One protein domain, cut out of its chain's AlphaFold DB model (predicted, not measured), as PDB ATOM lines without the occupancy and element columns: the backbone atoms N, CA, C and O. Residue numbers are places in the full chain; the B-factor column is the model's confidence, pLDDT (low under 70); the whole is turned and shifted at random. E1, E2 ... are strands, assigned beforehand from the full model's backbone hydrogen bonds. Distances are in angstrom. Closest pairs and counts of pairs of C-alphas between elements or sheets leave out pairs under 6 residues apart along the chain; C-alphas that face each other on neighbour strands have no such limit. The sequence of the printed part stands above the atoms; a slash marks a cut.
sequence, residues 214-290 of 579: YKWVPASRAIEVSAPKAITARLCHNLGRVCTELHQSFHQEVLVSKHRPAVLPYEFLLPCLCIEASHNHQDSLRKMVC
ATOM      1  N   TYR A 214     210.999 203.089 216.172       94.81
ATOM      2  CA  TYR A 214     211.260 203.741 217.441       94.81
ATOM      3  C   TYR A 214     212.754 203.775 217.739       94.81
ATOM      4  O   TYR A 214     213.516 202.914 217.293       94.81
ATOM      5  N   LYS A 215     213.160 204.775 218.515       94.19
ATOM      6  CA  LYS A 215     214.524 204.952 218.997       94.19
ATOM      7  C   LYS A 215     214.486 205.328 220.470       94.19
ATOM      8  O   LYS A 215     213.797 206.261 220.872       94.19
ATOM      9  N   TRP A 216     215.241 204.598 221.280       93.94
ATOM     10  CA  TRP A 216     215.399 204.914 222.694       93.94
ATOM     11  C   TRP A 216     216.375 206.084 222.872       93.94
ATOM     12  O   TRP A 216     217.472 206.065 222.308       93.94
ATOM     13  N   VAL A 217     215.971 207.098 223.644       93.69
ATOM     14  CA  VAL A 217     216.758 208.303 223.940       93.69
ATOM     15  C   VAL A 217     216.952 208.407 225.462       93.69
ATOM     16  O   VAL A 217     216.164 209.060 226.150       93.69
ATOM     17  N   PRO A 218     218.001 207.766 226.017       89.50
ATOM     18  CA  PRO A 218     218.217 207.710 227.465       89.50
ATOM     19  C   PRO A 218     218.417 209.092 228.099       89.50
ATOM     20  O   PRO A 218     217.903 209.350 229.183       89.50
ATOM     21  N   ALA A 219     219.127 209.996 227.408       90.38
ATOM     22  CA  ALA A 219     219.493 211.320 227.923       90.38
ATOM     23  C   ALA A 219     218.282 212.196 228.288       90.38
ATOM     24  O   ALA A 219     218.379 213.029 229.182       90.38
ATOM     25  N   SER A 220     217.147 211.995 227.617       90.81
ATOM     26  CA  SER A 220     215.895 212.710 227.873       90.81
ATOM     27  C   SER A 220     214.815 211.822 228.499       90.81
ATOM     28  O   SER A 220     213.658 212.229 228.518       90.81
ATOM     29  N   ARG A 221     215.165 210.601 228.939       92.62
ATOM     30  CA  ARG A 221     214.228 209.562 229.415       92.62
ATOM     31  C   ARG A 221     212.991 209.443 228.517       92.62
ATOM     32  O   ARG A 221     211.855 209.563 228.970       92.62
ATOM     33  N   ALA A 222     213.224 209.261 227.217       94.12
ATOM     34  CA  ALA A 222     212.154 209.250 226.230       94.12
ATOM     35  C   ALA A 222     212.358 208.206 225.130       94.12
ATOM     36  O   ALA A 222     213.450 207.661 224.931       94.12
ATOM     37  N   ILE A 223     211.283 207.944 224.393       94.69
ATOM     38  CA  ILE A 223     211.274 207.115 223.194       94.69
ATOM     39  C   ILE A 223     210.791 207.976 222.034       94.69
ATOM     40  O   ILE A 223     209.677 208.497 222.043       94.69
ATOM     41  N   GLU A 224     211.641 208.120 221.028       95.25
ATOM     42  CA  GLU A 224     211.278 208.764 219.777       95.25
ATOM     43  C   GLU A 224     210.553 207.754 218.886       95.25
ATOM     44  O   GLU A 224     211.044 206.645 218.675       95.25
ATOM     45  N   VAL A 225     209.392 208.129 218.355       96.25
ATOM     46  CA  VAL A 225     208.568 207.306 217.467       96.25
ATOM     47  C   VAL A 225     208.413 208.027 216.132       96.25
ATOM     48  O   VAL A 225     208.091 209.215 216.080       96.25
ATOM     49  N   SER A 226     208.630 207.304 215.035       94.88
ATOM     50  CA  SER A 226     208.441 207.797 213.669       94.88
ATOM     51  C   SER A 226     207.663 206.780 212.838       94.88
ATOM     52  O   SER A 226     207.765 205.573 213.048       94.88
ATOM     53  N   ALA A 227     206.863 207.251 211.886       93.50
ATOM     54  CA  ALA A 227     206.001 206.379 211.095       93.50
ATOM     55  C   ALA A 227     205.937 206.841 209.635       93.50
ATOM     56  O   ALA A 227     205.894 208.042 209.381       93.50
ATOM     57  N   PRO A 228     205.910 205.930 208.646       90.88
ATOM     58  CA  PRO A 228     205.796 206.306 207.238       90.88
ATOM     59  C   PRO A 228     204.437 206.941 206.908       90.88
ATOM     60  O   PRO A 228     204.364 207.802 206.032       90.88
ATOM     61  N   LYS A 229     203.373 206.534 207.610       89.25
ATOM     62  CA  LYS A 229     202.015 207.087 207.510       89.25
ATOM     63  C   LYS A 229     201.618 207.732 208.834       89.25
ATOM     64  O   LYS A 229     202.221 207.434 209.859       89.25
ATOM     65  N   ALA A 230     200.623 208.616 208.793       91.62
ATOM     66  CA  ALA A 230     200.091 209.249 209.992       91.62
ATOM     67  C   ALA A 230     199.385 208.214 210.881       91.62
ATOM     68  O   ALA A 230     198.463 207.541 210.421       91.62
ATOM     69  N   ILE A 231     199.825 208.104 212.130       93.50
ATOM     70  CA  ILE A 231     199.280 207.201 213.151       93.50
ATOM     71  C   ILE A 231     199.179 207.948 214.480       93.50
ATOM     72  O   ILE A 231     199.891 208.931 214.684       93.50
ATOM     73  N   THR A 232     198.334 207.486 215.390       92.69
ATOM     74  CA  THR A 232     198.410 207.877 216.799       92.69
ATOM     75  C   THR A 232     199.339 206.920 217.532       92.69
ATOM     76  O   THR A 232     199.385 205.729 217.219       92.69
ATOM     77  N   ALA A 233     200.131 207.440 218.464       93.62
ATOM     78  CA  ALA A 233     201.025 206.651 219.299       93.62
ATOM     79  C   ALA A 233     201.011 207.164 220.741       93.62
ATOM     80  O   ALA A 233     200.878 208.366 220.975       93.62
ATOM     81  N   ARG A 234     201.187 206.252 221.697       93.44
ATOM     82  CA  ARG A 234     201.321 206.550 223.128       93.44
ATOM     83  C   ARG A 234     202.203 205.523 223.830       93.44
ATOM     84  O   ARG A 234     202.417 204.423 223.315       93.44
ATOM     85  N   LEU A 235     202.700 205.877 225.013       94.38
ATOM     86  CA  LEU A 235     203.364 204.933 225.914       94.38
ATOM     87  C   LEU A 235     202.384 204.389 226.953       94.38
ATOM     88  O   LEU A 235     201.475 205.095 227.388       94.38
ATOM     89  N   CYS A 236     202.587 203.138 227.356       90.62
ATOM     90  CA  CYS A 236     201.790 202.479 228.385       90.62
ATOM     91  C   CYS A 236     202.519 201.311 229.041       90.62
ATOM     92  O   CYS A 236     203.546 200.847 228.544       90.62
ATOM     93  N   HIS A 237     201.953 200.807 230.137       88.94
ATOM     94  CA  HIS A 237     202.373 199.541 230.728       88.94
ATOM     95  C   HIS A 237     201.513 198.391 230.195       88.94
ATOM     96  O   HIS A 237     200.290 198.486 230.130       88.94
ATOM     97  N   ASN A 238     202.153 197.298 229.794       87.00
ATOM     98  CA  ASN A 238     201.486 196.085 229.342       87.00
ATOM     99  C   ASN A 238     201.207 195.154 230.524       87.00
ATOM    100  O   ASN A 238     202.113 194.505 231.054       87.00
ATOM    101  N   LEU A 239     199.933 195.040 230.882       80.06
ATOM    102  CA  LEU A 239     199.431 194.111 231.884       80.06
ATOM    103  C   LEU A 239     198.525 193.093 231.188       80.06
ATOM    104  O   LEU A 239     197.384 193.380 230.839       80.06
ATOM    105  N   GLY A 240     199.047 191.893 230.924       68.38
ATOM    106  CA  GLY A 240     198.250 190.814 230.328       68.38
ATOM    107  C   GLY A 240     197.726 191.110 228.915       68.38
ATOM    108  O   GLY A 240     196.636 190.664 228.577       68.38
ATOM    109  N   ARG A 241     198.508 191.823 228.082       66.88
ATOM    110  CA  ARG A 241     198.161 192.319 226.727       66.88
ATOM    111  C   ARG A 241     197.207 193.511 226.695       66.88
ATOM    112  O   ARG A 241     196.787 193.914 225.612       66.88
ATOM    113  N   VAL A 242     196.916 194.100 227.851       75.69
ATOM    114  CA  VAL A 242     196.176 195.356 227.967       75.69
ATOM    115  C   VAL A 242     197.162 196.485 228.250       75.69
ATOM    116  O   VAL A 242     198.035 196.366 229.106       75.69
ATOM    117  N   CYS A 243     197.026 197.573 227.499       82.00
ATOM    118  CA  CYS A 243     197.823 198.788 227.622       82.00
ATOM    119  C   CYS A 243     197.170 199.701 228.664       82.00
ATOM    120  O   CYS A 243     196.145 200.329 228.383       82.00
ATOM    121  N   THR A 244     197.726 199.736 229.874       81.81
ATOM    122  CA  THR A 244     197.230 200.578 230.967       81.81
ATOM    123  C   THR A 244     197.899 201.940 230.959       81.81
ATOM    124  O   THR A 244     199.073 202.076 230.605       81.81
ATOM    125  N   GLU A 245     197.144 202.958 231.352       78.31
ATOM    126  CA  GLU A 245     197.609 204.339 231.313       78.31
ATOM    127  C   GLU A 245     198.823 204.561 232.222       78.31
ATOM    128  O   GLU A 245     198.987 203.917 233.259       78.31
ATOM    129  N   LEU A 246     199.705 205.462 231.788       82.94
ATOM    130  CA  LEU A 246     200.791 205.964 232.620       82.94
ATOM    131  C   LEU A 246     200.258 206.987 233.626       82.94
ATOM    132  O   LEU A 246     199.153 207.507 233.472       82.94
ATOM    133  N   HIS A 247     201.091 207.321 234.613       82.81
ATOM    134  CA  HIS A 247     200.851 208.461 235.490       82.81
ATOM    135  C   HIS A 247     200.512 209.711 234.661       82.81
ATOM    136  O   HIS A 247     201.123 209.940 233.613       82.81
ATOM    137  N   GLN A 248     199.567 210.529 235.132       80.38
ATOM    138  CA  GLN A 248     198.941 211.601 234.348       80.38
ATOM    139  C   GLN A 248     199.955 212.556 233.691       80.38
ATOM    140  O   GLN A 248     199.769 212.959 232.547       80.38
ATOM    141  N   SER A 249     201.073 212.851 234.365       83.56
ATOM    142  CA  SER A 249     202.159 213.706 233.849       83.56
ATOM    143  C   SER A 249     202.908 213.140 232.632       83.56
ATOM    144  O   SER A 249     203.583 213.887 231.931       83.56
ATOM    145  N   PHE A 250     202.824 211.829 232.402       84.25
ATOM    146  CA  PHE A 250     203.487 211.109 231.308       84.25
ATOM    147  C   PHE A 250     202.486 210.519 230.307       84.25
ATOM    148  O   PHE A 250     202.884 209.986 229.272       84.25
ATOM    149  N   HIS A 251     201.186 210.604 230.599       84.38
ATOM    150  CA  HIS A 251     200.146 210.190 229.676       84.38
ATOM    151  C   HIS A 251     200.094 211.163 228.495       84.38
ATOM    152  O   HIS A 251     199.760 212.338 228.648       84.38
ATOM    153  N   GLN A 252     200.406 210.666 227.300       86.62
ATOM    154  CA  GLN A 252     200.351 211.458 226.082       86.62
ATOM    155  C   GLN A 252     199.989 210.579 224.885       86.62
ATOM    156  O   GLN A 252     200.671 209.591 224.609       86.62
ATOM    157  N   GLU A 253     198.949 210.971 224.151       89.81
ATOM    158  CA  GLU A 253     198.621 210.409 222.841       89.81
ATOM    159  C   GLU A 253     198.931 211.447 221.761       89.81
ATOM    160  O   GLU A 253     198.454 212.583 221.809       89.81
ATOM    161  N   VAL A 254     199.786 211.078 220.806       92.50
ATOM    162  CA  VAL A 254     200.336 212.011 219.814       92.50
ATOM    163  C   VAL A 254     200.189 211.485 218.397       92.50
ATOM    164  O   VAL A 254     200.311 210.289 218.138       92.50
ATOM    165  N   LEU A 255     199.981 212.404 217.454       92.44
ATOM    166  CA  LEU A 255     199.987 212.094 216.030       92.44
ATOM    167  C   LEU A 255     201.430 212.043 215.510       92.44
ATOM    168  O   LEU A 255     202.143 213.047 215.533       92.44
ATOM    169  N   VAL A 256     201.835 210.890 214.988       92.81
ATOM    170  CA  VAL A 256     203.177 210.620 214.462       92.81
ATOM    171  C   VAL A 256     203.123 210.426 212.954       92.81
ATOM    172  O   VAL A 256     202.254 209.730 212.435       92.81
ATOM    173  N   SER A 257     204.070 211.018 212.228       91.38
ATOM    174  CA  SER A 257     204.229 210.816 210.781       91.38
ATOM    175  C   SER A 257     205.681 211.021 210.346       91.38
ATOM    176  O   SER A 257     206.520 211.449 211.136       91.38
ATOM    177  N   LYS A 258     205.992 210.774 209.068       87.00
ATOM    178  CA  LYS A 258     207.369 210.817 208.552       87.00
ATOM    179  C   LYS A 258     208.041 212.178 208.758       87.00
ATOM    180  O   LYS A 258     209.240 212.240 208.994       87.00
ATOM    181  N   HIS A 259     207.267 213.258 208.664       89.25
ATOM    182  CA  HIS A 259     207.748 214.635 208.820       89.25
ATOM    183  C   HIS A 259     207.517 215.201 210.227       89.25
ATOM    184  O   HIS A 259     207.874 216.345 210.491       89.25
ATOM    185  N   ARG A 260     206.887 214.422 211.112       90.56
ATOM    186  CA  ARG A 260     206.585 214.793 212.497       90.56
ATOM    187  C   ARG A 260     206.819 213.576 213.398       90.56
ATOM    188  O   ARG A 260     205.844 212.917 213.772       90.56
ATOM    189  N   PRO A 261     208.085 213.214 213.672       92.12
ATOM    190  CA  PRO A 261     208.383 212.262 214.731       92.12
ATOM    191  C   PRO A 261     207.960 212.858 216.077       92.12
ATOM    192  O   PRO A 261     207.958 214.079 216.247       92.12
ATOM    193  N   ALA A 262     207.596 212.003 217.025       93.69
ATOM    194  CA  ALA A 262     207.239 212.424 218.373       93.69
ATOM    195  C   ALA A 262     208.195 211.818 219.394       93.69
ATOM    196  O   ALA A 262     208.648 210.688 219.230       93.69
ATOM    197  N   VAL A 263     208.479 212.568 220.455       94.69
ATOM    198  CA  VAL A 263     209.331 212.137 221.565       94.69
ATOM    199  C   VAL A 263     208.433 211.956 222.779       94.69
ATOM    200  O   VAL A 263     207.900 212.932 223.296       94.69
ATOM    201  N   LEU A 264     208.242 210.707 223.196       94.56
ATOM    202  CA  LEU A 264     207.353 210.346 224.293       94.56
ATOM    203  C   LEU A 264     208.176 210.095 225.568       94.56
ATOM    204  O   LEU A 264     208.993 209.166 225.572       94.56
ATOM    205  N   PRO A 265     208.017 210.907 226.628       94.44
ATOM    206  CA  PRO A 265     208.761 210.740 227.873       94.44
ATOM    207  C   PRO A 265     208.192 209.600 228.728       94.44
ATOM    208  O   PRO A 265     206.997 209.319 228.689       94.44
ATOM    209  N   TYR A 266     209.038 208.977 229.547       92.06
ATOM    210  CA  TYR A 266     208.629 207.973 230.531       92.06
ATOM    211  C   TYR A 266     209.187 208.288 231.923       92.06
ATOM    212  O   TYR A 266     210.258 208.878 232.068       92.06
ATOM    213  N   GLU A 267     208.464 207.858 232.956       90.19
ATOM    214  CA  GLU A 267     208.876 208.032 234.354       90.19
ATOM    215  C   GLU A 267     209.897 206.978 234.789       90.19
ATOM    216  O   GLU A 267     210.923 207.307 235.375       90.19
ATOM    217  N   PHE A 268     209.612 205.714 234.465       90.62
ATOM    218  CA  PHE A 268     210.440 204.555 234.767       90.62
ATOM    219  C   PHE A 268     210.590 203.715 233.504       90.62
ATOM    220  O   PHE A 268     209.606 203.409 232.826       90.62
ATOM    221  N   LEU A 269     211.820 203.333 233.185       91.94
ATOM    222  CA  LEU A 269     212.086 202.327 232.176       91.94
ATOM    223  C   LEU A 269     211.781 200.961 232.785       91.94
ATOM    224  O   LEU A 269     212.422 200.580 233.755       91.94
ATOM    225  N   LEU A 270     210.812 200.230 232.238       91.75
ATOM    226  CA  LEU A 270     210.338 198.966 232.806       91.75
ATOM    227  C   LEU A 270     210.150 197.895 231.718       91.75
ATOM    228  O   LEU A 270     209.910 198.249 230.562       91.75
ATOM    229  N   PRO A 271     210.194 196.587 232.051       90.06
ATOM    230  CA  PRO A 271     210.044 195.517 231.057       90.06
ATOM    231  C   PRO A 271     208.670 195.510 230.378       90.06
ATOM    232  O   PRO A 271     208.550 195.075 229.235       90.06
ATOM    233  N   CYS A 272     207.637 196.003 231.066       90.88
ATOM    234  CA  CYS A 272     206.294 196.128 230.519       90.88
ATOM    235  C   CYS A 272     206.018 197.493 229.870       90.88
ATOM    236  O   CYS A 272     204.887 197.721 229.454       90.88
ATOM    237  N   LEU A 273     206.997 198.403 229.776       93.06
ATOM    238  CA  LEU A 273     206.816 199.673 229.072       93.06
ATOM    239  C   LEU A 273     206.762 199.423 227.560       93.06
ATOM    240  O   LEU A 273     207.720 198.928 226.956       93.06
ATOM    241  N   CYS A 274     205.639 199.781 226.948       93.25
ATOM    242  CA  CYS A 274     205.357 199.512 225.549       93.25
ATOM    243  C   CYS A 274     204.863 200.764 224.824       93.25
ATOM    244  O   CYS A 274     204.336 201.702 225.419       93.25
ATOM    245  N   ILE A 275     205.039 200.747 223.508       94.06
ATOM    246  CA  ILE A 275     204.514 201.730 222.571       94.06
ATOM    247  C   ILE A 275     203.259 201.114 221.965       94.06
ATOM    248  O   ILE A 275     203.347 200.072 221.307       94.06
ATOM    249  N   GLU A 276     202.109 201.738 222.181       93.69
ATOM    250  CA  GLU A 276     200.871 201.408 221.483       93.69
ATOM    251  C   GLU A 276     200.664 202.418 220.358       93.69
ATOM    252  O   GLU A 276     200.778 203.624 220.572       93.69
ATOM    253  N   ALA A 277     200.375 201.926 219.155       93.12
ATOM    254  CA  ALA A 277     200.065 202.763 218.013       93.12
ATOM    255  C   ALA A 277     198.838 202.261 217.254       93.12
ATOM    256  O   ALA A 277     198.606 201.053 217.163       93.12
ATOM    257  N   SER A 278     198.085 203.185 216.672       91.06
ATOM    258  CA  SER A 278     196.836 202.924 215.951       91.06
ATOM    259  C   SER A 278     196.661 203.892 214.784       91.06
ATOM    260  O   SER A 278     197.265 204.963 214.756       91.06
ATOM    261  N   HIS A 279     195.869 203.529 213.775       87.62
ATOM    262  CA  HIS A 279     195.545 204.479 212.706       87.62
ATOM    263  C   HIS A 279     194.525 205.508 213.205       87.62
ATOM    264  O   HIS A 279     193.759 205.239 214.129       87.62
ATOM    265  N   ASN A 280     194.509 206.688 212.586       80.81
ATOM    266  CA  ASN A 280     193.654 207.806 212.990       80.81
ATOM    267  C   ASN A 280     192.204 207.662 212.474       80.81
ATOM    268  O   ASN A 280     191.713 208.501 211.720       80.81
ATOM    269  N   HIS A 281     191.545 206.563 212.835       75.44
ATOM    270  CA  HIS A 281     190.126 206.298 212.596       75.44
ATOM    271  C   HIS A 281     189.585 205.348 213.667       75.44
ATOM    272  O   HIS A 281     190.342 204.650 214.343       75.44
ATOM    273  N   GLN A 282     188.266 205.352 213.842       67.88
ATOM    274  CA  GLN A 282     187.598 204.556 214.867       67.88
ATOM    275  C   GLN A 282     187.784 203.053 214.614       67.88
ATOM    276  O   GLN A 282     187.782 202.614 213.466       67.88
ATOM    277  N   ASP A 283     187.975 202.288 215.692       69.31
ATOM    278  CA  ASP A 283     188.181 200.830 215.679       69.31
ATOM    279  C   ASP A 283     189.385 200.347 214.851       69.31
ATOM    280  O   ASP A 283     189.451 199.190 214.429       69.31
ATOM    281  N   SER A 284     190.376 201.221 214.644       75.94
ATOM    282  CA  SER A 284     191.598 200.853 213.940       75.94
ATOM    283  C   SER A 284     192.417 199.811 214.702       75.94
ATOM    284  O   SER A 284     192.448 199.748 215.938       75.94
ATOM    285  N   LEU A 285     193.125 198.972 213.944       79.19
ATOM    286  CA  LEU A 285     193.986 197.952 214.532       79.19
ATOM    287  C   LEU A 285     195.115 198.602 215.334       79.19
ATOM    288  O   LEU A 285     195.921 199.364 214.798       79.19
ATOM    289  N   ARG A 286     195.217 198.226 216.610       83.69
ATOM    290  CA  ARG A 286     196.307 198.656 217.487       83.69
ATOM    291  C   ARG A 286     197.484 197.700 217.384       83.69
ATOM    292  O   ARG A 286     197.320 196.480 217.383       83.69
ATOM    293  N   LYS A 287     198.687 198.254 217.324       87.81
ATOM    294  CA  LYS A 287     199.942 197.513 217.425       87.81
ATOM    295  C   LYS A 287     200.665 197.948 218.686       87.81
ATOM    296  O   LYS A 287     200.904 199.134 218.876       87.81
ATOM    297  N   MET A 288     201.063 196.975 219.493       89.50
ATOM    298  CA  MET A 288     201.862 197.196 220.690       89.50
ATOM    299  C   MET A 288     203.251 196.592 220.505       89.50
ATOM    300  O   MET A 288     203.377 195.465 220.024       89.50
ATOM    301  N   VAL A 289     204.289 197.334 220.876       91.50
ATOM    302  CA  VAL A 289     205.679 196.858 220.881       91.50
ATOM    303  C   VAL A 289     206.310 197.211 222.220       91.50
ATOM    304  O   VAL A 289     206.232 198.363 222.629       91.50
ATOM    305  N   CYS A 290     206.944 196.240 222.881       91.88
ATOM    306  CA  CYS A 290     207.581 196.388 224.192       91.88
ATOM    307  C   CYS A 290     209.107 196.272 224.035       91.88
ATOM    308  O   CYS A 290     209.633 195.159 224.035       91.88
TER     309      CYS A 290
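Overview. This is residues 214 to 290 of the 579 residues of the protein "interleukin-17 receptor E isoform X2" of Pantherophis guttatus (UniProt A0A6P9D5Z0). The domain is a small two-sheet sandwich, the three-strand sheet E1 E2 E6 facing part of a strongly twisted five-strand sheet made of E3, E4, E5, E7 and E8. The planes of the two sheets are 29 degrees apart, and E3 bends by 63 degrees at residue 235, with E4 paired to its far end, away from the three-strand sheet. The printed part has 77 residues with eight named strands, E1 to E8 in that order along the chain, and no named helix; the class is all strand. The smaller sheet has the order E1, E2, E6, all antiparallel; the larger is branched, with antiparallel pairs. The whole is compact and rounded, with a radius of gyration of the C-alphas of 11.8 A and spans of 29 by 29 by 20 A.

Arrangement. E1, residues 214 to 217, and E2, residues 222 to 226, form a hairpin, with N 215 and O 224 2.8 A apart, within hydrogen-bond range. E6, residues 262 to 265, is antiparallel to E2, with N 225 and O 262 at 2.8 A. In the branched sheet, E3, residues 231 to 239, has staggered pairing. On one side of it lie E4, residues 242 to 244, and E5, residues 253 to 256; on the other side lies E7, residues 273 to 279. E3 and E4 form a hairpin, with N 239 and O 242 at 2.9 A. E5 is antiparallel to E3, with N 256 and O 231 within hydrogen-bond range at 2.8 A, and E7 is antiparallel to E3, with N 232 and O 278 within hydrogen-bond range at 2.8 A. E7 and E8, residues 287 to 289, form a hairpin, with N 275 and O 289 at 2.8 A. Between the sheets, the closest C-alphas of E3 and E6 are those of Leu 235 and Leu 264, 6.9 A; those of E5 and E6 are Val 256 and Ala 262, 5.9 A. E1 and E8 are apart, as are E2 and E7.

Along the chain. E1 begins at C-alpha 214, (211.260, 203.741, 217.441). E2 is 13.2 A from first to last C-alpha. E3, the longest strand by residues, measures 22.9 A and ends at C-alpha 239, (199.431, 194.111, 231.884). E7 measures 20.4 A. E4, E5, E6 and E8 are shorter, and E8 ends at C-alpha 289, (205.679, 196.858, 220.881).

Size, cuts and confidence. The C-alphas of Ala 219 and Asp 283 are the two farthest apart, 35.2 A. The printed part has no cut and no long link. The chain changes sheet at the links E2 to E3, E5 to E6 and E6 to E7. The mean pLDDT of the printed part is 88.4; residues 240 to 241 and 282 to 283 are under 70.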